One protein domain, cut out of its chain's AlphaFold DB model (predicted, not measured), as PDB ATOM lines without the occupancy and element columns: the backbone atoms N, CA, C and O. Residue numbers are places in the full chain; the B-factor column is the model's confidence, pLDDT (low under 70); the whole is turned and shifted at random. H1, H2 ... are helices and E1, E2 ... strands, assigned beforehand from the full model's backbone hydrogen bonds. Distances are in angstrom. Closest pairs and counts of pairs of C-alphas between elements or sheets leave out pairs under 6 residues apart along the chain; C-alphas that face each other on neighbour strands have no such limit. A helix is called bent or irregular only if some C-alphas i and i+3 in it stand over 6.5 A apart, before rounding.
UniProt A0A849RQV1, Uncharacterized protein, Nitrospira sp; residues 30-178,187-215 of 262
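AT A GLANCE: This is residues 30 to 178 and 187 to 215 of the 262 residues of an uncharacterized protein of Nitrospira sp (UniProt A0A849RQV1). A small parallel sheet of three strands, E4 E3 E5, lies between helices: H3 covers one face, with short H2 on the same side, and H4 covers the other. The hairpin of E1 and E2 stands off from this layered body, and beyond it, at one end of the longest axis, H6 and H7 meet near their ends in a corner, apart from the sheet. The printed part has 178 residues with seven named helices and five named strands, in the order H1 E1 E2 E3 H2 H3 E4 H4 E5 H5 H6 H7; the class is mixed, helices and strands, with 87 of the 178 residues, under half, in named elements. The whole is compact, with a radius of gyration of the C-alphas of 17.0 A and spans of 49 by 37 by 32 A.

HOW THE PARTS SIT: Start at residue 30 and pass residues 30 to 43, which hold no named element, to reach H1, residues 44 to 47. Next look at E1, residues 58 to 62, and E2, residues 70 to 74: they form an antiparallel hairpin, 162 degrees between their directions, with N 60 and O 72 at 3.0 A and N 72 and O 60 at 2.9 A, within hydrogen-bond range. H1 and E2 are apart. E3, residues 93 to 99, is apart from E2 and is the inner strand of the other sheet. H2, residues 101 to 104, and H3, residues 114 to 124, lead on to the edge strand E4, residues 129 to 135. E4 and E3 are parallel neighbours at 16 degrees, with N 132 and O 95 at 2.8 A. H2 is on the sheet at a height of 6.2 A, only just over E4, with 3 of its 4 C-alphas falling there; the closest C-alphas are those of Phe 104 and Gly 135, 4.1 A apart. H3, on the same face, has a height over the sheet of 8.8 A and lies over E4, along the strands at 4 degrees on the local plane; the closest C-alphas, those of Glu 119 and Val 131, are 5.4 A apart. E3, H2 H3 and E4 form a strand-helix-strand unit, two parallel neighbour strands joined through helices, with a right-handed crossover. On the opposite face find H4, residues 141 to 154, at a height of 8.6 A; it lies over E3, along the strands at 21 degrees on the local plane, and its closest C-alpha pair with E3 is Gly 99 and Gln 144, 6.2 A. With helices on both faces, H4, the sheet and H3 make three layers. The other edge strand, E5, residues 158 to 161, is parallel to E3 at 14 degrees, with N 160 and O 96 at 2.9 A. E4, H4 and E5 form a split strand-helix-strand unit, with E3 between its two strands, and its crossover is right-handed too. H5, residues 165 to 170, is not on the sheet; it is close to H4 but not clearly touching, about perpendicular at 81 degrees, and the closest C-alphas, those of Ile 141 and Asp 167, are 6.3 A apart. H6, residues 193 to 200, and H7, residues 204 to 215, are close but not clearly touching, about perpendicular at 74 degrees, with the C-alphas of Val 200 and Phe 206 closest at 6.3 A. In H3, H5, H6 and H7 every O i to N i+4 pair is within hydrogen-bond range, in H4 6 of 10 are, and H1 and H2 are too short for such a pair.

IN THESE COORDINATES: Find C-alpha 44 at (48.016, 83.776, 78.183), where H1 begins. E1 runs 11.3 A and E2 13.2 A. Find C-alpha 93 at (70.444, 104.501, 79.245); from there E3 runs 19.9 A to C-alpha 99. H3 is 15.4 A long, E4 18.1 A and H4 20.0 A; H4 is neither bent nor irregular, but only just: C-alphas 150 and 153 are 6.1 A apart. H6 is 10.6 A long, and H7 runs 16.1 A to C-alpha 215 at (28.988, 98.396, 91.469).

THE WHOLE: The two C-alphas farthest apart are those of Glu 125 and Gly 192, 52.6 A. Residues 179 to 186 are not printed, and C-alphas 178 and 187 stand 14.4 A apart across this cut, in the link from H5 to H6. The link from E2 to E3, residues 75 to 92, is long. The mean pLDDT of the printed part is 87.8; residues 35 to 36, 66, 169, 172 to 174, 189 and 191 are under 70.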
ATOM      1  N   ILE A  30      25.705 105.512  72.030       84.00
ATOM      2  CA  ILE A  30      25.271 106.905  71.821       84.00
ATOM      3  C   ILE A  30      25.242 107.679  73.140       84.00
ATOM      4  O   ILE A  30      25.553 108.867  73.161       84.00
ATOM      5  N   SER A  31      24.894 107.021  74.249       81.06
ATOM      6  CA  SER A  31      24.866 107.680  75.553       81.06
ATOM      7  C   SER A  31      26.242 108.179  76.005       81.06
ATOM      8  O   SER A  31      26.296 109.079  76.837       81.06
ATOM      9  N   GLY A  32      27.341 107.575  75.532       70.44
ATOM     10  CA  GLY A  32      28.701 107.886  75.983       70.44
ATOM     11  C   GLY A  32      28.983 107.553  77.457       70.44
ATOM     12  O   GLY A  32      30.039 107.901  77.968       70.44
ATOM     13  N   HIS A  33      28.061 106.888  78.167       70.06
ATOM     14  CA  HIS A  33      28.204 106.587  79.602       70.06
ATOM     15  C   HIS A  33      29.012 105.310  79.893       70.06
ATOM     16  O   HIS A  33      29.297 105.009  81.061       70.06
ATOM     17  N   ILE A  34      29.328 104.531  78.853       70.12
ATOM     18  CA  ILE A  34      30.027 103.249  78.934       70.12
ATOM     19  C   ILE A  34      31.197 103.269  77.958       70.12
ATOM     20  O   ILE A  34      30.983 103.331  76.748       70.12
ATOM     21  N   SER A  35      32.419 103.178  78.491       66.69
ATOM     22  CA  SER A  35      33.611 102.997  77.663       66.69
ATOM     23  C   SER A  35      33.538 101.637  76.974       66.69
ATOM     24  O   SER A  35      33.372 100.605  77.629       66.69
ATOM     25  N   THR A  36      33.622 101.627  75.647       69.12
ATOM     26  CA  THR A  36      33.724 100.396  74.843       69.12
ATOM     27  C   THR A  36      35.161 100.053  74.483       69.12
ATOM     28  O   THR A  36      35.417  98.938  74.050       69.12
ATOM     29  N   ALA A  37      36.081 101.004  74.644       70.00
ATOM     30  CA  ALA A  37      37.506 100.809  74.447       70.00
ATOM     31  C   ALA A  37      38.173 100.841  75.823       70.00
ATOM     32  O   ALA A  37      38.037 101.819  76.555       70.00
ATOM     33  N   SER A  38      38.823  99.743  76.188       79.12
ATOM     34  CA  SER A  38      39.619  99.646  77.406       79.12
ATOM     35  C   SER A  38      40.896  98.888  77.112       79.12
ATOM     36  O   SER A  38      40.878  97.946  76.318       79.12
ATOM     37  N   ILE A  39      41.972  99.240  77.796       85.31
ATOM     38  CA  ILE A  39      43.228  98.514  77.731       85.31
ATOM     39  C   ILE A  39      43.030  97.124  78.312       85.31
ATOM     40  O   ILE A  39      42.658  96.926  79.471       85.31
ATOM     41  N   HIS A  40      43.317  96.135  77.480       86.44
ATOM     42  CA  HIS A  40      43.260  94.739  77.853       86.44
ATOM     43  C   HIS A  40      44.597  94.319  78.460       86.44
ATOM     44  O   HIS A  40      45.663  94.477  77.855       86.44
ATOM     45  N   ALA A  41      44.533  93.758  79.667       87.06
ATOM     46  CA  ALA A  41      45.663  93.067  80.271       87.06
ATOM     47  C   ALA A  41      46.062  91.850  79.425       87.06
ATOM     48  O   ALA A  41      45.219  91.214  78.790       87.06
ATOM     49  N   ILE A  42      47.349  91.521  79.459       86.12
ATOM     50  CA  ILE A  42      47.987  90.525  78.600       86.12
ATOM     51  C   ILE A  42      47.260  89.176  78.590       86.12
ATOM     52  O   ILE A  42      46.858  88.666  79.635       86.12
ATOM     53  N   SER A  43      47.118  88.564  77.413       82.50
ATOM     54  CA  SER A  43      46.548  87.221  77.264       82.50
ATOM     55  C   SER A  43      47.547  86.130  77.684       82.50
ATOM     56  O   SER A  43      48.745  86.375  77.803       82.50
ATOM     57  N   ASN A  44      47.095  84.884  77.875       80.56
ATOM     58  CA  ASN A  44      48.016  83.776  78.183       80.56
ATOM     59  C   ASN A  44      49.013  83.508  77.031       80.56
ATOM     60  O   ASN A  44      50.183  83.226  77.268       80.56
ATOM     61  N   ALA A  45      48.569  83.657  75.778       79.75
ATOM     62  CA  ALA A  45      49.438  83.487  74.612       79.75
ATOM     63  C   ALA A  45      50.514  84.584  74.538       79.75
ATOM     64  O   ALA A  45      51.662  84.308  74.199       79.75
ATOM     65  N   ASP A  46      50.151  85.816  74.897       83.62
ATOM     66  CA  ASP A  46      51.073  86.951  74.890       83.62
ATOM     67  C   ASP A  46      52.017  86.946  76.088       83.62
ATOM     68  O   ASP A  46      53.166  87.356  75.949       83.62
ATOM     69  N   PHE A  47      51.580  86.415  77.235       85.62
ATOM     70  CA  PHE A  47      52.361  86.384  78.475       85.62
ATOM     71  C   PHE A  47      53.707  85.663  78.325       85.62
ATOM     72  O   PHE A  47      54.659  85.991  79.031       85.62
ATOM     73  N   VAL A  48      53.805  84.709  77.398       85.19
ATOM     74  CA  VAL A  48      55.058  84.005  77.072       85.19
ATOM     75  C   VAL A  48      55.897  84.775  76.039       85.19
ATOM     76  O   VAL A  48      57.111  84.606  75.971       85.19
ATOM     77  N   ARG A  49      55.265  85.623  75.222       87.75
ATOM     78  CA  ARG A  49      55.882  86.287  74.067       87.75
ATOM     79  C   ARG A  49      56.487  87.644  74.410       87.75
ATOM     80  O   ARG A  49      57.585  87.951  73.943       87.75
ATOM     81  N   VAL A  50      55.766  88.454  75.180       92.81
ATOM     82  CA  VAL A  50      56.149  89.837  75.485       92.81
ATOM     83  C   VAL A  50      56.374  90.015  76.986       92.81
ATOM     84  O   VAL A  50      55.692  89.366  77.776       92.81
ATOM     85  N   PRO A  51      57.337  90.853  77.401       93.56
ATOM     86  CA  PRO A  51      57.655  91.029  78.817       93.56
ATOM     87  C   PRO A  51      56.646  91.910  79.568       93.56
ATOM     88  O   PRO A  51      56.450  91.693  80.762       93.56
ATOM     89  N   GLY A  52      55.971  92.843  78.888       94.31
ATOM     90  CA  GLY A  52      54.967  93.715  79.494       94.31
ATOM     91  C   GLY A  52      53.707  92.985  79.974       94.31
ATOM     92  O   GLY A  52      53.583  91.761  79.861       94.31
ATOM     93  N   MET A  53      52.769  93.753  80.532       94.56
ATOM     94  CA  MET A  53      51.573  93.239  81.220       94.56
ATOM     95  C   MET A  53      50.258  93.525  80.487       94.56
ATOM     96  O   MET A  53      49.187  93.143  80.967       94.56
ATOM     97  N   PHE A  54      50.329  94.104  79.289       94.75
ATOM     98  CA  PHE A  54      49.177  94.425  78.446       94.75
ATOM     99  C   PHE A  54      49.215  93.687  77.099       94.75
ATOM    100  O   PHE A  54      50.279  93.257  76.647       94.75
ATOM    101  N   GLU A  55      48.053  93.507  76.456       93.00
ATOM    102  CA  GLU A  55      48.003  92.996  75.078       93.00
ATOM    103  C   GLU A  55      48.753  93.969  74.138       93.00
ATOM    104  O   GLU A  55      48.554  95.180  74.244       93.00
ATOM    105  N   PRO A  56      49.629  93.494  73.236       94.38
ATOM    106  CA  PRO A  56      50.395  94.382  72.358       94.38
ATOM    107  C   PRO A  56      49.544  95.180  71.363       94.38
ATOM    108  O   PRO A  56      48.513  94.694  70.895       94.38
ATOM    109  N   ASN A  57      50.064  96.331  70.926       94.88
ATOM    110  CA  ASN A  57      49.525  97.158  69.836       94.88
ATOM    111  C   ASN A  57      48.102  97.683  70.094       94.88
ATOM    112  O   ASN A  57      47.235  97.618  69.217       94.88
ATOM    113  N   GLN A  58      47.856  98.197  71.299       93.38
ATOM    114  CA  GLN A  58      46.592  98.853  71.635       93.38
ATOM    115  C   GLN A  58      46.739 100.371  71.510       93.38
ATOM    116  O   GLN A  58      47.778 100.935  71.831       93.38
ATOM    117  N   SER A  59      45.684 101.035  71.057       94.38
ATOM    118  CA  SER A  59      45.562 102.491  71.077       94.38
ATOM    119  C   SER A  59      44.104 102.800  71.357       94.38
ATOM    120  O   SER A  59      43.232 102.431  70.563       94.38
ATOM    121  N   VAL A  60      43.831 103.366  72.527       90.31
ATOM    122  CA  VAL A  60      42.467 103.559  73.012       90.31
ATOM    123  C   VAL A  60      42.281 104.947  73.607       90.31
ATOM    124  O   VAL A  60      43.188 105.517  74.206       90.31
ATOM    125  N   GLU A  61      41.069 105.465  73.449       89.81
ATOM    126  CA  GLU A  61      40.566 106.599  74.218       89.81
ATOM    127  C   GLU A  61      39.863 106.045  75.455       89.81
ATOM    128  O   GLU A  61      38.744 105.529  75.377       89.81
ATOM    129  N   GLU A  62      40.545 106.105  76.593       83.94
ATOM    130  CA  GLU A  62      40.008 105.662  77.870       83.94
ATOM    131  C   GLU A  62      39.046 106.716  78.412       83.94
ATOM    132  O   GLU A  62      39.382 107.893  78.559       83.94
ATOM    133  N   THR A  63      37.832 106.282  78.757       82.19
ATOM    134  CA  THR A  63      36.781 107.156  79.305       82.19
ATOM    135  C   THR A  63      36.251 106.685  80.669       82.19
ATOM    136  O   THR A  63      35.038 106.583  80.874       82.19
ATOM    137  N   PRO A  64      37.124 106.394  81.658       71.25
ATOM    138  CA  PRO A  64      36.687 105.947  82.983       71.25
ATOM    139  C   PRO A  64      35.874 107.011  83.735       71.25
ATOM    140  O   PRO A  64      35.056 106.672  84.591       71.25
ATOM    141  N   HIS A  65      36.067 108.293  83.407       71.56
ATOM    142  CA  HIS A  65      35.322 109.408  83.979       71.56
ATOM    143  C   HIS A  65      34.934 110.427  82.887       71.56
ATOM    144  O   HIS A  65      35.824 110.832  82.144       71.56
ATOM    145  N   PRO A  66      33.685 110.949  82.838       69.81
ATOM    146  CA  PRO A  66      33.170 111.776  81.726       69.81
ATOM    147  C   PRO A  66      33.947 113.056  81.377       69.81
ATOM    148  O   PRO A  66      33.680 113.692  80.362       69.81
ATOM    149  N   LYS A  67      34.828 113.505  82.276       76.12
ATOM    150  CA  LYS A  67      35.639 114.725  82.120       76.12
ATOM    151  C   LYS A  67      37.144 114.465  82.075       76.12
ATOM    152  O   LYS A  67      37.893 115.407  81.870       76.12
ATOM    153  N   LEU A  68      37.574 113.233  82.341       81.31
ATOM    154  CA  LEU A  68      38.987 112.859  82.458       81.31
ATOM    155  C   LEU A  68      39.273 111.728  81.472       81.31
ATOM    156  O   LEU A  68      39.649 110.621  81.856       81.31
ATOM    157  N   HIS A  69      38.968 111.994  80.206       86.44
ATOM    158  CA  HIS A  69      39.321 111.092  79.121       86.44
ATOM    159  C   HIS A  69      40.801 111.256  78.812       86.44
ATOM    160  O   HIS A  69      41.327 112.365  78.923       86.44
ATOM    161  N   TYR A  70      41.450 110.168  78.431       90.94
ATOM    162  CA  TYR A  70      42.848 110.205  78.048       90.94
ATOM    163  C   TYR A  70      43.134 109.177  76.965       90.94
ATOM    164  O   TYR A  70      42.582 108.074  76.958       90.94
ATOM    165  N   HIS A  71      44.044 109.546  76.077       94.00
ATOM    166  CA  HIS A  71      44.574 108.657  75.068       94.00
ATOM    167  C   HIS A  71      45.706 107.821  75.654       94.00
ATOM    168  O   HIS A  71      46.597 108.346  76.329       94.00
ATOM    169  N   ALA A  72      45.661 106.515  75.407       95.81
ATOM    170  CA  ALA A  72      46.652 105.577  75.894       95.81
ATOM    171  C   ALA A  72      47.060 104.571  74.822       95.81
ATOM    172  O   ALA A  72      46.214 103.888  74.233       95.81
ATOM    173  N   THR A  73      48.371 104.433  74.618       97.44
ATOM    174  CA  THR A  73      48.941 103.408  73.736       97.44
ATOM    175  C   THR A  73      49.663 102.316  74.510       97.44
ATOM    176  O   THR A  73      50.317 102.568  75.522       97.44
ATOM    177  N   ILE A  74      49.542 101.083  74.019       97.81
ATOM    178  CA  ILE A  74      50.343  99.942  74.447       97.81
ATOM    179  C   ILE A  74      51.175  99.470  73.264       97.81
ATOM    180  O   ILE A  74      50.628  99.049  72.239       97.81
ATOM    181  N   ASN A  75      52.489  99.487  73.438       97.44
ATOM    182  CA  ASN A  75      53.427  99.120  72.391       97.44
ATOM    183  C   ASN A  75      53.487  97.606  72.124       97.44
ATOM    184  O   ASN A  75      52.862  96.779  72.800       97.44
ATOM    185  N   SER A  76      54.281  97.226  71.126       97.00
ATOM    186  CA  SER A  76      54.470  95.840  70.693       97.00
ATOM    187  C   SER A  76      55.044  94.904  71.772       97.00
ATOM    188  O   SER A  76      54.922  93.679  71.659       97.00
ATOM    189  N   LEU A  77      55.636  95.456  72.837       96.81
ATOM    190  CA  LEU A  77      56.204  94.728  73.975       96.81
ATOM    191  C   LEU A  77      55.286  94.699  75.208       96.81
ATOM    192  O   LEU A  77      55.662  94.099  76.220       96.81
ATOM    193  N   GLY A  78      54.084  95.279  75.119       96.75
ATOM    194  CA  GLY A  78      53.077  95.251  76.180       96.75
ATOM    195  C   GLY A  78      53.280  96.299  77.279       96.75
ATOM    196  O   GLY A  78      52.833  96.063  78.404       96.75
ATOM    197  N   TYR A  79      53.962  97.410  76.982       97.88
ATOM    198  CA  TYR A  79      54.170  98.548  77.893       97.88
ATOM    199  C   TYR A  79      53.393  99.782  77.451       97.88
ATOM    200  O   TYR A  79      53.061  99.916  76.275       97.88
ATOM    201  N   ARG A  80      53.142 100.692  78.396       97.69
ATOM    202  CA  ARG A  80      52.492 101.975  78.128       97.69
ATOM    203  C   ARG A  80      53.437 102.911  77.358       97.69
ATOM    204  O   ARG A  80      54.592 103.067  77.750       97.69
ATOM    205  N   GLY A  81      52.924 103.563  76.316       96.81
ATOM    206  CA  GLY A  81      53.629 104.602  75.561       96.81
ATOM    207  C   GLY A  81      54.322 104.104  74.282       96.81
ATOM    208  O   GLY A  81      53.891 103.108  73.694       96.81
ATOM    209  N   PRO A  82      55.373 104.808  73.814       95.69
ATOM    210  CA  PRO A  82      55.935 104.618  72.478       95.69
ATOM    211  C   PRO A  82      56.640 103.268  72.282       95.69
ATOM    212  O   PRO A  82      56.954 102.527  73.219       95.69
ATOM    213  N   GLU A  83      56.903 102.945  71.015       97.00
ATOM    214  CA  GLU A  83      57.690 101.773  70.630       97.00
ATOM    215  C   GLU A  83      59.164 101.932  71.014       97.00
ATOM    216  O   GLU A  83      59.768 102.982  70.800       97.00
ATOM    217  N   PHE A  84      59.765 100.845  71.493       95.62
ATOM    218  CA  PHE A  84      61.202 100.746  71.729       95.62
ATOM    219  C   PHE A  84      61.709  99.353  71.358       95.62
ATOM    220  O   PHE A  84      60.962  98.371  71.307       95.62
ATOM    221  N   GLN A  85      63.009  99.244  71.089       94.19
ATOM    222  CA  GLN A  85      63.605  97.960  70.736       94.19
ATOM    223  C   GLN A  85      63.858  97.123  71.987       94.19
ATOM    224  O   GLN A  85      64.463  97.585  72.956       94.19
ATOM    225  N   ARG A  86      63.462  95.844  71.954       92.69
ATOM    226  CA  ARG A  86      63.734  94.911  73.059       92.69
ATOM    227  C   ARG A  86      65.227  94.866  73.396       92.69
ATOM    228  O   ARG A  86      65.601  94.963  74.562       92.69
ATOM    229  N   ILE A  87      66.072  94.756  72.370       93.19
ATOM    230  CA  ILE A  87      67.524  94.871  72.507       93.19
ATOM    231  C   ILE A  87      67.868  96.355  72.574       93.19
ATOM    232  O   ILE A  87      67.526  97.109  71.666       93.19
ATOM    233  N   ARG A  88      68.529  96.762  73.657       90.69
ATOM    234  CA  ARG A  88      68.912  98.153  73.888       90.69
ATOM    235  C   ARG A  88      69.903  98.643  72.826       90.69
ATOM    236  O   ARG A  88      70.900  97.949  72.595       90.69
ATOM    237  N   PRO A  89      69.689  99.826  72.220       90.44
ATOM    238  CA  PRO A  89      70.695 100.433  71.360       90.44
ATOM    239  C   PRO A  89      71.990 100.749  72.137       90.44
ATOM    240  O   PRO A  89      71.948 100.992  73.347       90.44
ATOM    241  N   PRO A  90      73.162 100.767  71.477       90.31
ATOM    242  CA  PRO A  90      74.401 101.199  72.115       90.31
ATOM    243  C   PRO A  90      74.287 102.630  72.655       90.31
ATOM    244  O   PRO A  90      73.701 103.489  72.002       90.31
ATOM    245  N   HIS A  91      74.904 102.890  73.809       91.62
ATOM    246  CA  HIS A  91      74.989 104.221  74.434       91.62
ATOM    247  C   HIS A  91      73.652 104.853  74.868       91.62
ATOM    248  O   HIS A  91      73.627 106.041  75.177       91.62
ATOM    249  N   VAL A  92      72.573 104.069  74.938       96.06
ATOM    250  CA  VAL A  92      71.282 104.486  75.503       96.06
ATOM    251  C   VAL A  92      71.178 103.987  76.943       96.06
ATOM    252  O   VAL A  92      71.402 102.804  77.197       96.06
ATOM    253  N   VAL A  93      70.828 104.871  77.875       97.19
ATOM    254  CA  VAL A  93      70.444 104.501  79.245       97.19
ATOM    255  C   VAL A  93      68.992 104.038  79.236       97.19
ATOM    256  O   VAL A  93      68.145 104.679  78.621       97.19
ATOM    257  N   ARG A  94      68.674 102.943  79.920       97.81
ATOM    258  CA  ARG A  94      67.310 102.419  80.003       97.81
ATOM    259  C   ARG A  94      66.795 102.473  81.431       97.81
ATOM    260  O   ARG A  94      67.343 101.824  82.319       97.81
ATOM    261  N   ILE A  95      65.716 103.218  81.633       98.44
ATOM    262  CA  ILE A  95      65.039 103.355  82.922       98.44
ATOM    263  C   ILE A  95      63.715 102.598  82.850       98.44
ATOM    264  O   ILE A  95      62.930 102.829  81.939       98.44
ATOM    265  N   LEU A  96      63.448 101.701  83.797       98.44
ATOM    266  CA  LEU A  96      62.157 101.024  83.936       98.44
ATOM    267  C   LEU A  96      61.395 101.610  85.128       98.44
ATOM    268  O   LEU A  96      61.800 101.423  86.273       98.44
ATOM    269  N   CYS A  97      60.287 102.297  84.863       98.25
ATOM    270  CA  CYS A  97      59.377 102.791  85.894       98.25
ATOM    271  C   CYS A  97      58.334 101.716  86.219       98.25
ATOM    272  O   CYS A  97      57.589 101.296  85.334       98.25
ATOM    273  N   LEU A  98      58.265 101.286  87.477       97.12
ATOM    274  CA  LEU A  98      57.311 100.306  87.991       97.12
ATOM    275  C   LEU A  98      56.406 100.939  89.039       97.12
ATOM    276  O   LEU A  98      56.853 101.764  89.834       97.12
ATOM    277  N   GLY A  99      55.155 100.506  89.059       93.94
ATOM    278  CA  GLY A  99      54.178 100.907  90.057       93.94
ATOM    279  C   GLY A  99      52.761 100.668  89.562       93.94
ATOM    280  O   GLY A  99      52.540  99.839  88.676       93.94
ATOM    281  N   ASP A 100      51.811 101.390  90.137       92.62
ATOM    282  CA  ASP A 100      50.388 101.151  89.957       92.62
ATOM    283  C   ASP A 100      49.750 102.060  88.875       92.62
ATOM    284  O   ASP A 100      50.346 102.380  87.837       92.62
ATOM    285  N   SER A 101      48.500 102.475  89.108       92.31
ATOM    286  CA  SER A 101      47.757 103.424  88.280       92.31
ATOM    287  C   SER A 101      48.440 104.793  88.137       92.31
ATOM    288  O   SER A 101      48.308 105.425  87.084       92.31
ATOM    289  N   GLY A 102      49.196 105.235  89.150       93.81
ATOM    290  CA  GLY A 102      49.934 106.495  89.127       93.81
ATOM    291  C   GLY A 102      51.088 106.458  88.130       93.81
ATOM    292  O   GLY A 102      51.219 107.353  87.294       93.81
ATOM    293  N   THR A 103      51.879 105.383  88.142       96.50
ATOM    294  CA  THR A 103      52.967 105.157  87.173       96.50
ATOM    295  C   THR A 103      52.425 104.989  85.768       96.50
ATOM    296  O   THR A 103      52.953 105.580  84.827       96.50
ATOM    297  N   PHE A 104      51.344 104.216  85.632       96.62
ATOM    298  CA  PHE A 104      50.668 103.996  84.360       96.62
ATOM    299  C   PHE A 104      50.170 105.310  83.730       96.62
ATOM    300  O   PHE A 104      50.032 105.401  82.508       96.62
ATOM    301  N   GLY A 105      49.908 106.331  84.553       94.88
ATOM    302  CA  GLY A 105      49.354 107.605  84.112       94.88
ATOM    303  C   GLY A 105      47.866 107.487  83.803       94.88
ATOM    304  O   GLY A 105      47.406 107.905  82.740       94.88
ATOM    305  N   GLN A 106      47.097 106.873  84.705       91.25
ATOM    306  CA  GLN A 106      45.645 106.880  84.572       91.25
ATOM    307  C   GLN A 106      45.146 108.335  84.590       91.25
ATOM    308  O   GLN A 106      45.570 109.126  85.428       91.25
ATOM    309  N   PHE A 107      44.236 108.671  83.670       91.81
ATOM    310  CA  PHE A 107      43.700 110.025  83.469       91.81
ATOM    311  C   PHE A 107      44.643 111.041  82.801       91.81
ATOM    312  O   PHE A 107      44.288 112.218  82.753       91.81
ATOM    313  N   VAL A 108      45.789 110.617  82.248       94.38
ATOM    314  CA  VAL A 108      46.682 111.489  81.465       94.38
ATOM    315  C   VAL A 108      47.078 110.860  80.124       94.38
ATOM    316  O   VAL A 108      47.138 109.631  79.984       94.38
ATOM    317  N   ASN A 109      47.317 111.701  79.113       96.19
ATOM    318  CA  ASN A 109      47.744 111.232  77.794       96.19
ATOM    319  C   ASN A 109      49.181 110.690  77.848       96.19
ATOM    320  O   ASN A 109      49.921 110.972  78.788       96.19
ATOM    321  N   ASP A 110      49.597 109.931  76.828       96.88
ATOM    322  CA  ASP A 110      50.934 109.310  76.766       96.88
ATOM    323  C   ASP A 110      52.078 110.288  77.097       96.88
ATOM    324  O   ASP A 110      52.929 109.990  77.939       96.88
ATOM    325  N   GLU A 111      52.041 111.482  76.505       96.81
ATOM    326  CA  GLU A 111      53.063 112.531  76.657       96.81
ATOM    327  C   GLU A 111      53.082 113.188  78.046       96.81
ATOM    328  O   GLU A 111      54.034 113.873  78.420       96.81
ATOM    329  N   GLU A 112      52.019 112.992  78.822       97.25
ATOM    330  CA  GLU A 112      51.830 113.575  80.150       97.25
ATOM    331  C   GLU A 112      52.192 112.587  81.268       97.25
ATOM    332  O   GLU A 112      52.195 112.952  82.446       97.25
ATOM    333  N   THR A 113      52.531 111.342  80.923       98.06
ATOM    334  CA  THR A 113      52.952 110.323  81.890       98.06
ATOM    335  C   THR A 113      54.254 110.710  82.601       98.06
ATOM    336  O   THR A 113      55.090 111.446  82.069       98.06
ATOM    337  N   LEU A 114      54.469 110.183  83.814       97.19
ATOM    338  CA  LEU A 114      55.730 110.357  84.553       97.19
ATOM    339  C   LEU A 114      56.940 109.952  83.697       97.19
ATOM    340  O   LEU A 114      57.930 110.676  83.646       97.19
ATOM    341  N   SER A 115      56.838 108.815  83.006       98.12
ATOM    342  CA  SER A 115      57.880 108.280  82.126       98.12
ATOM    343  C   SER A 115      58.201 109.210  80.957       98.12
ATOM    344  O   SER A 115      59.373 109.499  80.736       98.12
ATOM    345  N   ALA A 116      57.183 109.723  80.254       98.31
ATOM    346  CA  ALA A 116      57.386 110.614  79.112       98.31
ATOM    347  C   ALA A 116      58.003 111.950  79.546       98.31
ATOM    348  O   ALA A 116      58.943 112.450  78.929       98.31
ATOM    349  N   ASN A 117      57.529 112.506  80.665       98.38
ATOM    350  CA  ASN A 117      58.102 113.721  81.232       98.38
ATOM    351  C   ASN A 117      59.562 113.522  81.663       98.38
ATOM    352  O   ASN A 117      60.397 114.374  81.357       98.38
ATOM    353  N   LEU A 118      59.878 112.408  82.333       98.25
ATOM    354  CA  LEU A 118      61.239 112.082  82.759       98.25
ATOM    355  C   LEU A 118      62.178 111.904  81.560       98.25
ATOM    356  O   LEU A 118      63.260 112.487  81.546       98.25
ATOM    357  N   GLU A 119      61.753 111.150  80.545       98.38
ATOM    358  CA  GLU A 119      62.521 110.953  79.312       98.38
ATOM    359  C   GLU A 119      62.834 112.291  78.646       98.38
ATOM    360  O   GLU A 119      63.997 112.612  78.401       98.38
ATOM    361  N   ARG A 120      61.805 113.118  78.435       98.38
ATOM    362  CA  ARG A 120      61.937 114.437  77.817       98.38
ATOM    363  C   ARG A 120      62.883 115.348  78.600       98.38
ATOM    364  O   ARG A 120      63.672 116.061  77.985       98.38
ATOM    365  N   MET A 121      62.812 115.352  79.932       98.31
ATOM    366  CA  MET A 121      63.696 116.166  80.777       98.31
ATOM    367  C   MET A 121      65.160 115.722  80.671       98.31
ATOM    368  O   MET A 121      66.036 116.555  80.468       98.31
ATOM    369  N   LEU A 122      65.432 114.419  80.731       98.19
ATOM    370  CA  LEU A 122      66.792 113.882  80.618       98.19
ATOM    371  C   LEU A 122      67.377 114.070  79.207       98.19
ATOM    372  O   LEU A 122      68.550 114.411  79.054       98.19
ATOM    373  N   GLN A 123      66.555 113.919  78.165       97.69
ATOM    374  CA  GLN A 123      66.965 114.198  76.787       97.69
ATOM    375  C   GLN A 123      67.301 115.683  76.579       97.69
ATOM    376  O   GLN A 123      68.250 115.999  75.859       97.69
ATOM    377  N   GLN A 124      66.584 116.604  77.237       98.06
ATOM    378  CA  GLN A 124      66.908 118.040  77.231       98.06
ATOM    379  C   GLN A 124      68.266 118.347  77.883       98.06
ATOM    380  O   GLN A 124      68.914 119.321  77.502       98.06
ATOM    381  N   GLU A 125      68.728 117.501  78.804       97.75
ATOM    382  CA  GLU A 125      70.070 117.568  79.399       97.75
ATOM    383  C   GLU A 125      71.152 116.886  78.534       97.75
ATOM    384  O   GLU A 125      72.323 116.849  78.909       97.75
ATOM    385  N   GLY A 126      70.791 116.373  77.352       97.19
ATOM    386  CA  GLY A 126      71.714 115.718  76.421       97.19
ATOM    387  C   GLY A 126      71.979 114.243  76.728       97.19
ATOM    388  O   GLY A 126      72.902 113.659  76.157       97.19
ATOM    389  N   ILE A 127      71.187 113.624  77.607       97.06
ATOM    390  CA  ILE A 127      71.303 112.203  77.941       97.06
ATOM    391  C   ILE A 127      70.507 111.389  76.920       97.06
ATOM    392  O   ILE A 127      69.309 111.598  76.729       97.06
ATOM    393  N   SER A 128      71.159 110.425  76.269       96.88
ATOM    394  CA  SER A 128      70.458 109.443  75.442       96.88
ATOM    395  C   SER A 128      69.801 108.408  76.355       96.88
ATOM    396  O   SER A 128      70.488 107.568  76.938       96.88
ATOM    397  N   VAL A 129      68.483 108.509  76.529       97.50
ATOM    398  CA  VAL A 129      67.716 107.677  77.462       97.50
ATOM    399  C   VAL A 129      66.401 107.200  76.848       97.50
ATOM    400  O   VAL A 129      65.776 107.930  76.078       97.50
ATOM    401  N   GLU A 130      66.011 105.986  77.228       97.38
ATOM    402  CA  GLU A 130      64.681 105.396  77.057       97.38
ATOM    403  C   GLU A 130      64.055 105.172  78.443       97.38
ATOM    404  O   GLU A 130      64.630 104.461  79.277       97.38
ATOM    405  N   VAL A 131      62.878 105.743  78.703       98.31
ATOM    406  CA  VAL A 131      62.130 105.562  79.956       98.31
ATOM    407  C   VAL A 131      60.876 104.734  79.700       98.31
ATOM    408  O   VAL A 131      59.897 105.176  79.103       98.31
ATOM    409  N   ILE A 132      60.894 103.505  80.198       98.50
ATOM    410  CA  ILE A 132      59.878 102.488  79.959       98.50
ATOM    411  C   ILE A 132      58.832 102.543  81.066       98.50
ATOM    412  O   ILE A 132      59.149 102.394  82.247       98.50
ATOM    413  N   ASN A 133      57.568 102.703  80.681       98.56
ATOM    414  CA  ASN A 133      56.446 102.692  81.609       98.56
ATOM    415  C   ASN A 133      55.910 101.269  81.818       98.56
ATOM    416  O   ASN A 133      55.126 100.749  81.019       98.56
ATOM    417  N   GLY A 134      56.349 100.642  82.907       97.31
ATOM    418  CA  GLY A 134      55.869  99.354  83.404       97.31
ATOM    419  C   GLY A 134      54.777  99.465  84.465       97.31
ATOM    420  O   GLY A 134      54.570  98.496  85.193       97.31
ATOM    421  N   GLY A 135      54.101 100.612  84.574       96.44
ATOM    422  CA  GLY A 135      52.984 100.796  85.493       96.44
ATOM    423  C   GLY A 135      51.805  99.889  85.155       96.44
ATOM    424  O   GLY A 135      51.453  99.733  83.984       96.44
ATOM    425  N   VAL A 136      51.169  99.298  86.165       94.38
ATOM    426  CA  VAL A 136      49.992  98.440  85.988       94.38
ATOM    427  C   VAL A 136      48.918  98.829  87.008       94.38
ATOM    428  O   VAL A 136      49.117  98.661  88.204       94.38
ATOM    429  N   PRO A 137      47.743  99.328  86.586       90.56
ATOM    430  CA  PRO A 137      46.709  99.746  87.527       90.56
ATOM    431  C   PRO A 137      46.294  98.654  88.526       90.56
ATOM    432  O   PRO A 137      46.006  97.513  88.146       90.56
ATOM    433  N   GLY A 138      46.223  99.041  89.803       84.25
ATOM    434  CA  GLY A 138      45.794  98.189  90.914       84.25
ATOM    435  C   GLY A 138      46.836  97.180  91.400       84.25
ATOM    436  O   GLY A 138      46.470  96.269  92.133       84.25
ATOM    437  N   THR A 139      48.096  97.277  90.967       86.44
ATOM    438  CA  THR A 139      49.169  96.409  91.473       86.44
ATOM    439  C   THR A 139      49.813  96.964  92.726       86.44
ATOM    440  O   THR A 139      50.128  98.146  92.771       86.44
ATOM    441  N   THR A 140      50.109  96.075  93.666       85.06
ATOM    442  CA  THR A 140      50.848  96.363  94.901       85.06
ATOM    443  C   THR A 140      52.362  96.263  94.705       85.06
ATOM    444  O   THR A 140      52.841  95.755  93.687       85.06
ATOM    445  N   ILE A 141      53.136  96.625  95.732       82.69
ATOM    446  CA  ILE A 141      54.597  96.420  95.770       82.69
ATOM    447  C   ILE A 141      54.980  94.949  95.524       82.69
ATOM    448  O   ILE A 141      55.978  94.674  94.859       82.69
ATOM    449  N   VAL A 142      54.191  93.985  96.012       82.50
ATOM    450  CA  VAL A 142      54.449  92.552  95.781       82.50
ATOM    451  C   VAL A 142      54.267  92.194  94.307       82.50
ATOM    452  O   VAL A 142      55.117  91.531  93.715       82.50
ATOM    453  N   ASP A 143      53.192  92.677  93.687       87.12
ATOM    454  CA  ASP A 143      52.939  92.459  92.262       87.12
ATOM    455  C   ASP A 143      54.032  93.114  91.394       87.12
ATOM    456  O   ASP A 143      54.428  92.570  90.360       87.12
ATOM    457  N   GLN A 144      54.571  94.259  91.830       89.19
ATOM    458  CA  GLN A 144      55.657  94.967  91.147       89.19
ATOM    459  C   GLN A 144      56.963  94.149  91.121       89.19
ATOM    460  O   GLN A 144      57.713  94.255  90.149       89.19
ATOM    461  N   VAL A 145      57.219  93.276  92.108       88.12
ATOM    462  CA  VAL A 145      58.364  92.339  92.078       88.12
ATOM    463  C   VAL A 145      58.215  91.327  90.938       88.12
ATOM    464  O   VAL A 145      59.168  91.091  90.195       88.12
ATOM    465  N   GLU A 146      57.023  90.766  90.740       87.62
ATOM    466  CA  GLU A 146      56.752  89.827  89.641       87.62
ATOM    467  C   GLU A 146      56.862  90.507  88.267       87.62
ATOM    468  O   GLU A 146      57.384  89.938  87.301       87.62
ATOM    469  N   ILE A 147      56.410  91.759  88.171       91.69
ATOM    470  CA  ILE A 147      56.538  92.569  86.952       91.69
ATOM    471  C   ILE A 147      58.010  92.888  86.671       91.69
ATOM    472  O   ILE A 147      58.450  92.766  85.523       91.69
ATOM    473  N   LEU A 148      58.793  93.215  87.706       94.56
ATOM    474  CA  LEU A 148      60.232  93.436  87.587       94.56
ATOM    475  C   LEU A 148      60.927  92.219  86.974       94.56
ATOM    476  O   LEU A 148      61.672  92.389  86.013       94.56
ATOM    477  N   GLN A 149      60.640  91.000  87.446       92.06
ATOM    478  CA  GLN A 149      61.261  89.777  86.913       92.06
ATOM    479  C   GLN A 149      61.088  89.636  85.394       92.06
ATOM    480  O   GLN A 149      62.001  89.213  84.684       92.06
ATOM    481  N   ARG A 150      59.934  90.051  84.859       92.31
ATOM    482  CA  ARG A 150      59.681  90.064  83.410       92.31
ATOM    483  C   ARG A 150      60.428  91.206  82.715       92.31
ATOM    484  O   ARG A 150      61.010  91.012  81.638       92.31
ATOM    485  N   GLY A 151      60.436  92.379  83.346       94.19
ATOM    486  CA  GLY A 151      61.113  93.590  82.886       94.19
ATOM    487  C   GLY A 151      62.638  93.471  82.815       94.19
ATOM    488  O   GLY A 151      63.241  94.071  81.928       94.19
ATOM    489  N   LEU A 152      63.265  92.630  83.648       94.44
ATOM    490  CA  LEU A 152      64.718  92.397  83.633       94.44
ATOM    491  C   LEU A 152      65.234  91.893  82.275       94.44
ATOM    492  O   LEU A 152      66.369  92.175  81.900       94.44
ATOM    493  N   SER A 153      64.387  91.231  81.479       92.50
ATOM    494  CA  SER A 153      64.738  90.810  80.113       92.50
ATOM    495  C   SER A 153      64.982  91.969  79.131       92.50
ATOM    496  O   SER A 153      65.436  91.733  78.010       92.50
ATOM    497  N   LEU A 154      64.681  93.207  79.533       94.94
ATOM    498  CA  LEU A 154      64.983  94.431  78.796       94.94
ATOM    499  C   LEU A 154      66.341  95.037  79.165       94.94
ATOM    500  O   LEU A 154      66.711  96.043  78.566       94.94
ATOM    501  N   ALA A 155      67.065  94.458  80.127       94.81
ATOM    502  CA  ALA A 155      68.322  94.990  80.653       94.81
ATOM    503  C   ALA A 155      68.239  96.494  81.021       94.81
ATOM    504  O   ALA A 155      68.961  97.303  80.433       94.81
ATOM    505  N   PRO A 156      67.325  96.896  81.932       96.75
ATOM    506  CA  PRO A 156      67.306  98.266  82.441       96.75
ATOM    507  C   PRO A 156      68.576  98.565  83.255       96.75
ATOM    508  O   PRO A 156      69.047  97.710  84.000       96.75
ATOM    509  N   ASP A 157      69.102  99.786  83.144       97.06
ATOM    510  CA  ASP A 157      70.197 100.290  83.990       97.06
ATOM    511  C   ASP A 157      69.675 100.800  85.336       97.06
ATOM    512  O   ASP A 157      70.358 100.727  86.354       97.06
ATOM    513  N   ILE A 158      68.460 101.354  85.326       97.88
ATOM    514  CA  ILE A 158      67.813 101.961  86.486       97.88
ATOM    515  C   ILE A 158      66.383 101.436  86.560       97.88
ATOM    516  O   ILE A 158      65.663 101.415  85.562       97.88
ATOM    517  N   VAL A 159      65.952 101.051  87.758       97.44
ATOM    518  CA  VAL A 159      64.550 100.752  88.055       97.44
ATOM    519  C   VAL A 159      64.043 101.802  89.033       97.44
ATOM    520  O   VAL A 159      64.622 101.982  90.102       97.44
ATOM    521  N   ILE A 160      62.970 102.500  88.665       97.12
ATOM    522  CA  ILE A 160      62.272 103.446  89.538       97.12
ATOM    523  C   ILE A 160      61.000 102.760  90.014       97.12
ATOM    524  O   ILE A 160      60.104 102.503  89.216       97.12
ATOM    525  N   LEU A 161      60.926 102.468  91.309       94.06
ATOM    526  CA  LEU A 161      59.732 101.924  91.941       94.06
ATOM    527  C   LEU A 161      58.926 103.065  92.559       94.06
ATOM    528  O   LEU A 161      59.420 103.765  93.442       94.06
ATOM    529  N   THR A 162      57.694 103.251  92.105       90.88
ATOM    530  CA  THR A 162      56.750 104.206  92.685       90.88
ATOM    531  C   THR A 162      55.632 103.446  93.380       90.88
ATOM    532  O   THR A 162      55.020 102.573  92.771       90.88
ATOM    533  N   PHE A 163      55.355 103.808  94.626       85.81
ATOM    534  CA  PHE A 163      54.288 103.241  95.441       85.81
ATOM    535  C   PHE A 163      53.596 104.367  96.215       85.81
ATOM    536  O   PHE A 163      54.200 105.415  96.473       85.81
ATOM    537  N   SER A 164      52.345 104.150  96.593       80.12
ATOM    538  CA  SER A 164      51.540 105.068  97.398       80.12
ATOM    539  C   SER A 164      50.846 104.344  98.553       80.12
ATOM    540  O   SER A 164      50.987 103.140  98.746       80.12
ATOM    541  N   GLU A 165      50.138 105.090  99.403       72.94
ATOM    542  CA  GLU A 165      49.507 104.546 100.616       72.94
ATOM    543  C   GLU A 165      48.481 103.436 100.322       72.94
ATOM    544  O   GLU A 165      48.289 102.535 101.144       72.94
ATOM    545  N   ASN A 166      47.846 103.468  99.144       73.69
ATOM    546  CA  ASN A 166      46.944 102.406  98.704       73.69
ATOM    547  C   ASN A 166      47.674 101.075  98.537       73.69
ATOM    548  O   ASN A 166      47.101 100.075  98.938       73.69
ATOM    549  N   ASP A 167      48.936 101.044  98.090       71.12
ATOM    550  CA  ASP A 167      49.689  99.792  97.967       71.12
ATOM    551  C   ASP A 167      49.748  99.024  99.291       71.12
ATOM    552  O   ASP A 167      49.666  97.802  99.278       71.12
ATOM    553  N   ILE A 168      49.865  99.721 100.431       70.88
ATOM    554  CA  ILE A 168      49.918  99.096 101.765       70.88
ATOM    555  C   ILE A 168      48.556  98.509 102.140       70.88
ATOM    556  O   ILE A 168      48.487  97.410 102.681       70.88
ATOM    557  N   THR A 169      47.476  99.239 101.858       68.81
ATOM    558  CA  THR A 169      46.111  98.766 102.141       68.81
ATOM    559  C   THR A 169      45.738  97.608 101.213       68.81
ATOM    560  O   THR A 169      45.123  96.636 101.641       68.81
ATOM    561  N   ASP A 170      46.174  97.674  99.959       72.19
ATOM    562  CA  ASP A 170      45.900  96.688  98.920       72.19
ATOM    563  C   ASP A 170      46.684  95.378  99.138       72.19
ATOM    564  O   ASP A 170      46.301  94.350  98.583       72.19
ATOM    565  N   LEU A 171      47.715  95.352 100.001       71.19
ATOM    566  CA  LEU A 171      48.348  94.098 100.453       71.19
ATOM    567  C   LEU A 171      47.383  93.179 101.218       71.19
ATOM    568  O   LEU A 171      47.649  91.986 101.341       71.19
ATOM    569  N   GLU A 172      46.280  93.715 101.746       68.50
ATOM    570  CA  GLU A 172      45.232  92.925 102.403       68.50
ATOM    571  C   GLU A 172      44.268  92.281 101.389       68.50
ATOM    572  O   GLU A 172      43.443  91.441 101.760       68.50
ATOM    573  N   ALA A 173      44.346  92.663 100.108       66.81
ATOM    574  CA  ALA A 173      43.481  92.134  99.066       66.81
ATOM    575  C   ALA A 173      43.936  90.734  98.624       66.81
ATOM    576  O   ALA A 173      44.980  90.556  98.001       66.81
ATOM    577  N   GLU A 174      43.092  89.735  98.893       66.12
ATOM    578  CA  GLU A 174      43.291  88.355  98.447       66.12
ATOM    579  C   GLU A 174      42.301  87.982  97.324       66.12
ATOM    580  O   GLU A 174      41.082  88.105  97.510       66.12
ATOM    581  N   PRO A 175      42.769  87.470  96.167       72.56
ATOM    582  CA  PRO A 175      44.173  87.276  95.788       72.56
ATOM    583  C   PRO A 175      44.841  88.583  95.324       72.56
ATOM    584  O   PRO A 175      44.149  89.493  94.864       72.56
ATOM    585  N   SER A 176      46.181  88.621  95.330       78.38
ATOM    586  CA  SER A 176      46.952  89.739  94.757       78.38
ATOM    587  C   SER A 176      46.535  90.040  93.311       78.38
ATOM    588  O   SER A 176      46.077  89.152  92.579       78.38
ATOM    589  N   GLN A 177      46.737  91.276  92.849       80.19
ATOM    590  CA  GLN A 177      46.330  91.666  91.499       80.19
ATOM    591  C   GLN A 177      47.056  90.845  90.426       80.19
ATOM    592  O   GLN A 177      46.446  90.437  89.433       80.19
ATOM    593  N   PHE A 178      48.337  90.530  90.619       78.00
ATOM    594  CA  PHE A 178      49.079  89.671  89.701       78.00
ATOM    595  C   PHE A 178      48.478  88.259  89.624       78.00
ATOM    596  O   PHE A 178      48.305  87.719  88.523       78.00
ATOM    597  N   VAL A 187      41.462  81.496  82.637       74.75
ATOM    598  CA  VAL A 187      40.038  81.317  82.318       74.75
ATOM    599  C   VAL A 187      39.738  81.775  80.891       74.75
ATOM    600  O   VAL A 187      39.130  81.019  80.129       74.75
ATOM    601  N   LYS A 188      40.217  82.964  80.498       71.56
ATOM    602  CA  LYS A 188      40.043  83.506  79.136       71.56
ATOM    603  C   LYS A 188      40.789  82.689  78.074       71.56
ATOM    604  O   LYS A 188      40.385  82.682  76.918       71.56
ATOM    605  N   GLY A 189      41.841  81.965  78.459       68.06
ATOM    606  CA  GLY A 189      42.625  81.098  77.576       68.06
ATOM    607  C   GLY A 189      41.992  79.740  77.242       68.06
ATOM    608  O   GLY A 189      42.543  79.019  76.411       68.06
ATOM    609  N   ARG A 190      40.858  79.358  77.850       76.62
ATOM    610  CA  ARG A 190      40.186  78.079  77.551       76.62
ATOM    611  C   ARG A 190      39.594  78.084  76.137       76.62
ATOM    612  O   ARG A 190      38.862  79.001  75.758       76.62
ATOM    613  N   THR A 191      39.878  77.033  75.367       62.88
ATOM    614  CA  THR A 191      39.401  76.864  73.986       62.88
ATOM    615  C   THR A 191      37.869  76.956  73.933       62.88
ATOM    616  O   THR A 191      37.180  76.301  74.712       62.88
ATOM    617  N   GLY A 192      37.329  77.815  73.062       70.38
ATOM    618  CA  GLY A 192      35.894  78.134  72.968       70.38
ATOM    619  C   GLY A 192      35.467  79.377  73.764       70.38
ATOM    620  O   GLY A 192      34.813  80.253  73.206       70.38
ATOM    621  N   LEU A 193      35.899  79.515  75.023       71.44
ATOM    622  CA  LEU A 193      35.664  80.727  75.831       71.44
ATOM    623  C   LEU A 193      36.427  81.935  75.279       71.44
ATOM    624  O   LEU A 193      35.878  83.033  75.263       71.44
ATOM    625  N   LYS A 194      37.647  81.722  74.770       76.69
ATOM    626  CA  LYS A 194      38.463  82.767  74.136       76.69
ATOM    627  C   LYS A 194      37.726  83.473  72.992       76.69
ATOM    628  O   LYS A 194      37.584  84.687  73.018       76.69
ATOM    629  N   THR A 195      37.220  82.707  72.023       78.44
ATOM    630  CA  THR A 195      36.550  83.249  70.828       78.44
ATOM    631  C   THR A 195      35.280  84.012  71.187       78.44
ATOM    632  O   THR A 195      35.009  85.067  70.623       78.44
ATOM    633  N   VAL A 196      34.507  83.500  72.150       80.25
ATOM    634  CA  VAL A 196      33.316  84.200  72.643       80.25
ATOM    635  C   VAL A 196      33.716  85.487  73.361       80.25
ATOM    636  O   VAL A 196      33.119  86.524  73.101       80.25
ATOM    637  N   TYR A 197      34.736  85.440  74.223       81.44
ATOM    638  CA  TYR A 197      35.230  86.607  74.953       81.44
ATOM    639  C   TYR A 197      35.732  87.708  74.009       81.44
ATOM    640  O   TYR A 197      35.314  88.850  74.154       81.44
ATOM    641  N   GLU A 198      36.556  87.375  73.013       80.81
ATOM    642  CA  GLU A 198      37.055  88.330  72.010       80.81
ATOM    643  C   GLU A 198      35.922  88.994  71.214       80.81
ATOM    644  O   GLU A 198      36.034  90.161  70.857       80.81
ATOM    645  N   LEU A 199      34.807  88.290  70.987       82.44
ATOM    646  CA  LEU A 199      33.644  88.844  70.290       82.44
ATOM    647  C   LEU A 199      32.844  89.831  71.157       82.44
ATOM    648  O   LEU A 199      32.264  90.780  70.633       82.44
ATOM    649  N   VAL A 200      32.755  89.583  72.469       84.19
ATOM    650  CA  VAL A 200      31.871  90.352  73.365       84.19
ATOM    651  C   VAL A 200      32.592  91.433  74.170       84.19
ATOM    652  O   VAL A 200      31.928  92.363  74.623       84.19
ATOM    653  N   ARG A 201      33.918  91.341  74.352       81.69
ATOM    654  CA  ARG A 201      34.687  92.196  75.278       81.69
ATOM    655  C   ARG A 201      34.643  93.692  74.961       81.69
ATOM    656  O   ARG A 201      34.737  94.487  75.885       81.69
ATOM    657  N   ASP A 202      34.436  94.057  73.697       82.81
ATOM    658  CA  ASP A 202      34.379  95.455  73.239       82.81
ATOM    659  C   ASP A 202      32.927  95.927  72.973       82.81
ATOM    660  O   ASP A 202      32.677  96.940  72.308       82.81
ATOM    661  N   THR A 203      31.935  95.169  73.462       85.81
ATOM    662  CA  THR A 203      30.516  95.550  73.381       85.81
ATOM    663  C   THR A 203      30.109  96.399  74.584       85.81
ATOM    664  O   THR A 203      30.471  96.117  75.730       85.81
ATOM    665  N   ALA A 204      29.311  97.437  74.340       83.94
ATOM    666  CA  ALA A 204      28.791  98.320  75.378       83.94
ATOM    667  C   ALA A 204      27.889  97.565  76.359       83.94
ATOM    668  O   ALA A 204      27.920  97.843  77.555       83.94
ATOM    669  N   LEU A 205      27.124  96.579  75.887       85.56
ATOM    670  CA  LEU A 205      26.317  95.701  76.735       85.56
ATOM    671  C   LEU A 205      27.164  94.889  77.717       85.56
ATOM    672  O   LEU A 205      26.829  94.815  78.901       85.56
ATOM    673  N   PHE A 206      28.261  94.295  77.244       86.12
ATOM    674  CA  PHE A 206      29.162  93.536  78.105       86.12
ATOM    675  C   PHE A 206      29.826  94.445  79.143       86.12
ATOM    676  O   PHE A 206      29.788  94.142  80.337       86.12
ATOM    677  N   ASN A 207      30.335  95.604  78.721       82.94
ATOM    678  CA  ASN A 207      30.970  96.564  79.627       82.94
ATOM    679  C   ASN A 207      29.975  97.176  80.623       82.94
ATOM    680  O   ASN A 207      30.304  97.358  81.797       82.94
ATOM    681  N   TYR A 208      28.727  97.413  80.208       84.25
ATOM    682  CA  TYR A 208      27.646  97.815  81.106       84.25
ATOM    683  C   TYR A 208      27.370  96.745  82.164       84.25
ATOM    684  O   TYR A 208      27.302  97.060  83.352       84.25
ATOM    685  N   PHE A 209      27.274  95.475  81.763       85.50
ATOM    686  CA  PHE A 209      27.086  94.373  82.704       85.50
ATOM    687  C   PHE A 209      28.252  94.260  83.697       85.50
ATOM    688  O   PHE A 209      28.021  94.104  84.898       85.50
ATOM    689  N   LEU A 210      29.497  94.401  83.228       82.25
ATOM    690  CA  LEU A 210      30.669  94.436  84.104       82.25
ATOM    691  C   LEU A 210      30.603  95.595  85.105       82.25
ATOM    692  O   LEU A 210      30.868  95.377  86.286       82.25
ATOM    693  N   LYS A 211      30.191  96.790  84.666       80.94
ATOM    694  CA  LYS A 211      30.021  97.968  85.530       80.94
ATOM    695  C   LYS A 211      28.945  97.749  86.593       80.94
ATOM    696  O   LYS A 211      29.181  98.041  87.764       80.94
ATOM    697  N   VAL A 212      27.789  97.203  86.214       83.00
ATOM    698  CA  VAL A 212      26.710  96.845  87.152       83.00
ATOM    699  C   VAL A 212      27.201  95.824  88.176       83.00
ATOM    700  O   VAL A 212      27.005  96.024  89.372       83.00
ATOM    701  N   ARG A 213      27.891  94.768  87.731       84.06
ATOM    702  CA  ARG A 213      28.449  93.743  88.620       84.06
ATOM    703  C   ARG A 213      29.486  94.321  89.584       84.06
ATOM    704  O   ARG A 213      29.440  94.010  90.768       84.06
ATOM    705  N   ALA A 214      30.398  95.158  89.091       76.88
ATOM    706  CA  ALA A 214      31.401  95.822  89.919       76.88
ATOM    707  C   ALA A 214      30.733  96.703  90.985       76.88
ATOM    708  O   ALA A 214      31.024  96.561  92.166       76.88
ATOM    709  N   THR A 215      29.757  97.518  90.575       79.38
ATOM    710  CA  THR A 215      28.988  98.396  91.469       79.38
ATOM    711  C   THR A 215      28.257  97.582  92.537       79.38
ATOM    712  O   THR A 215      28.336  97.895  93.720       79.38
TER     713      THR A 215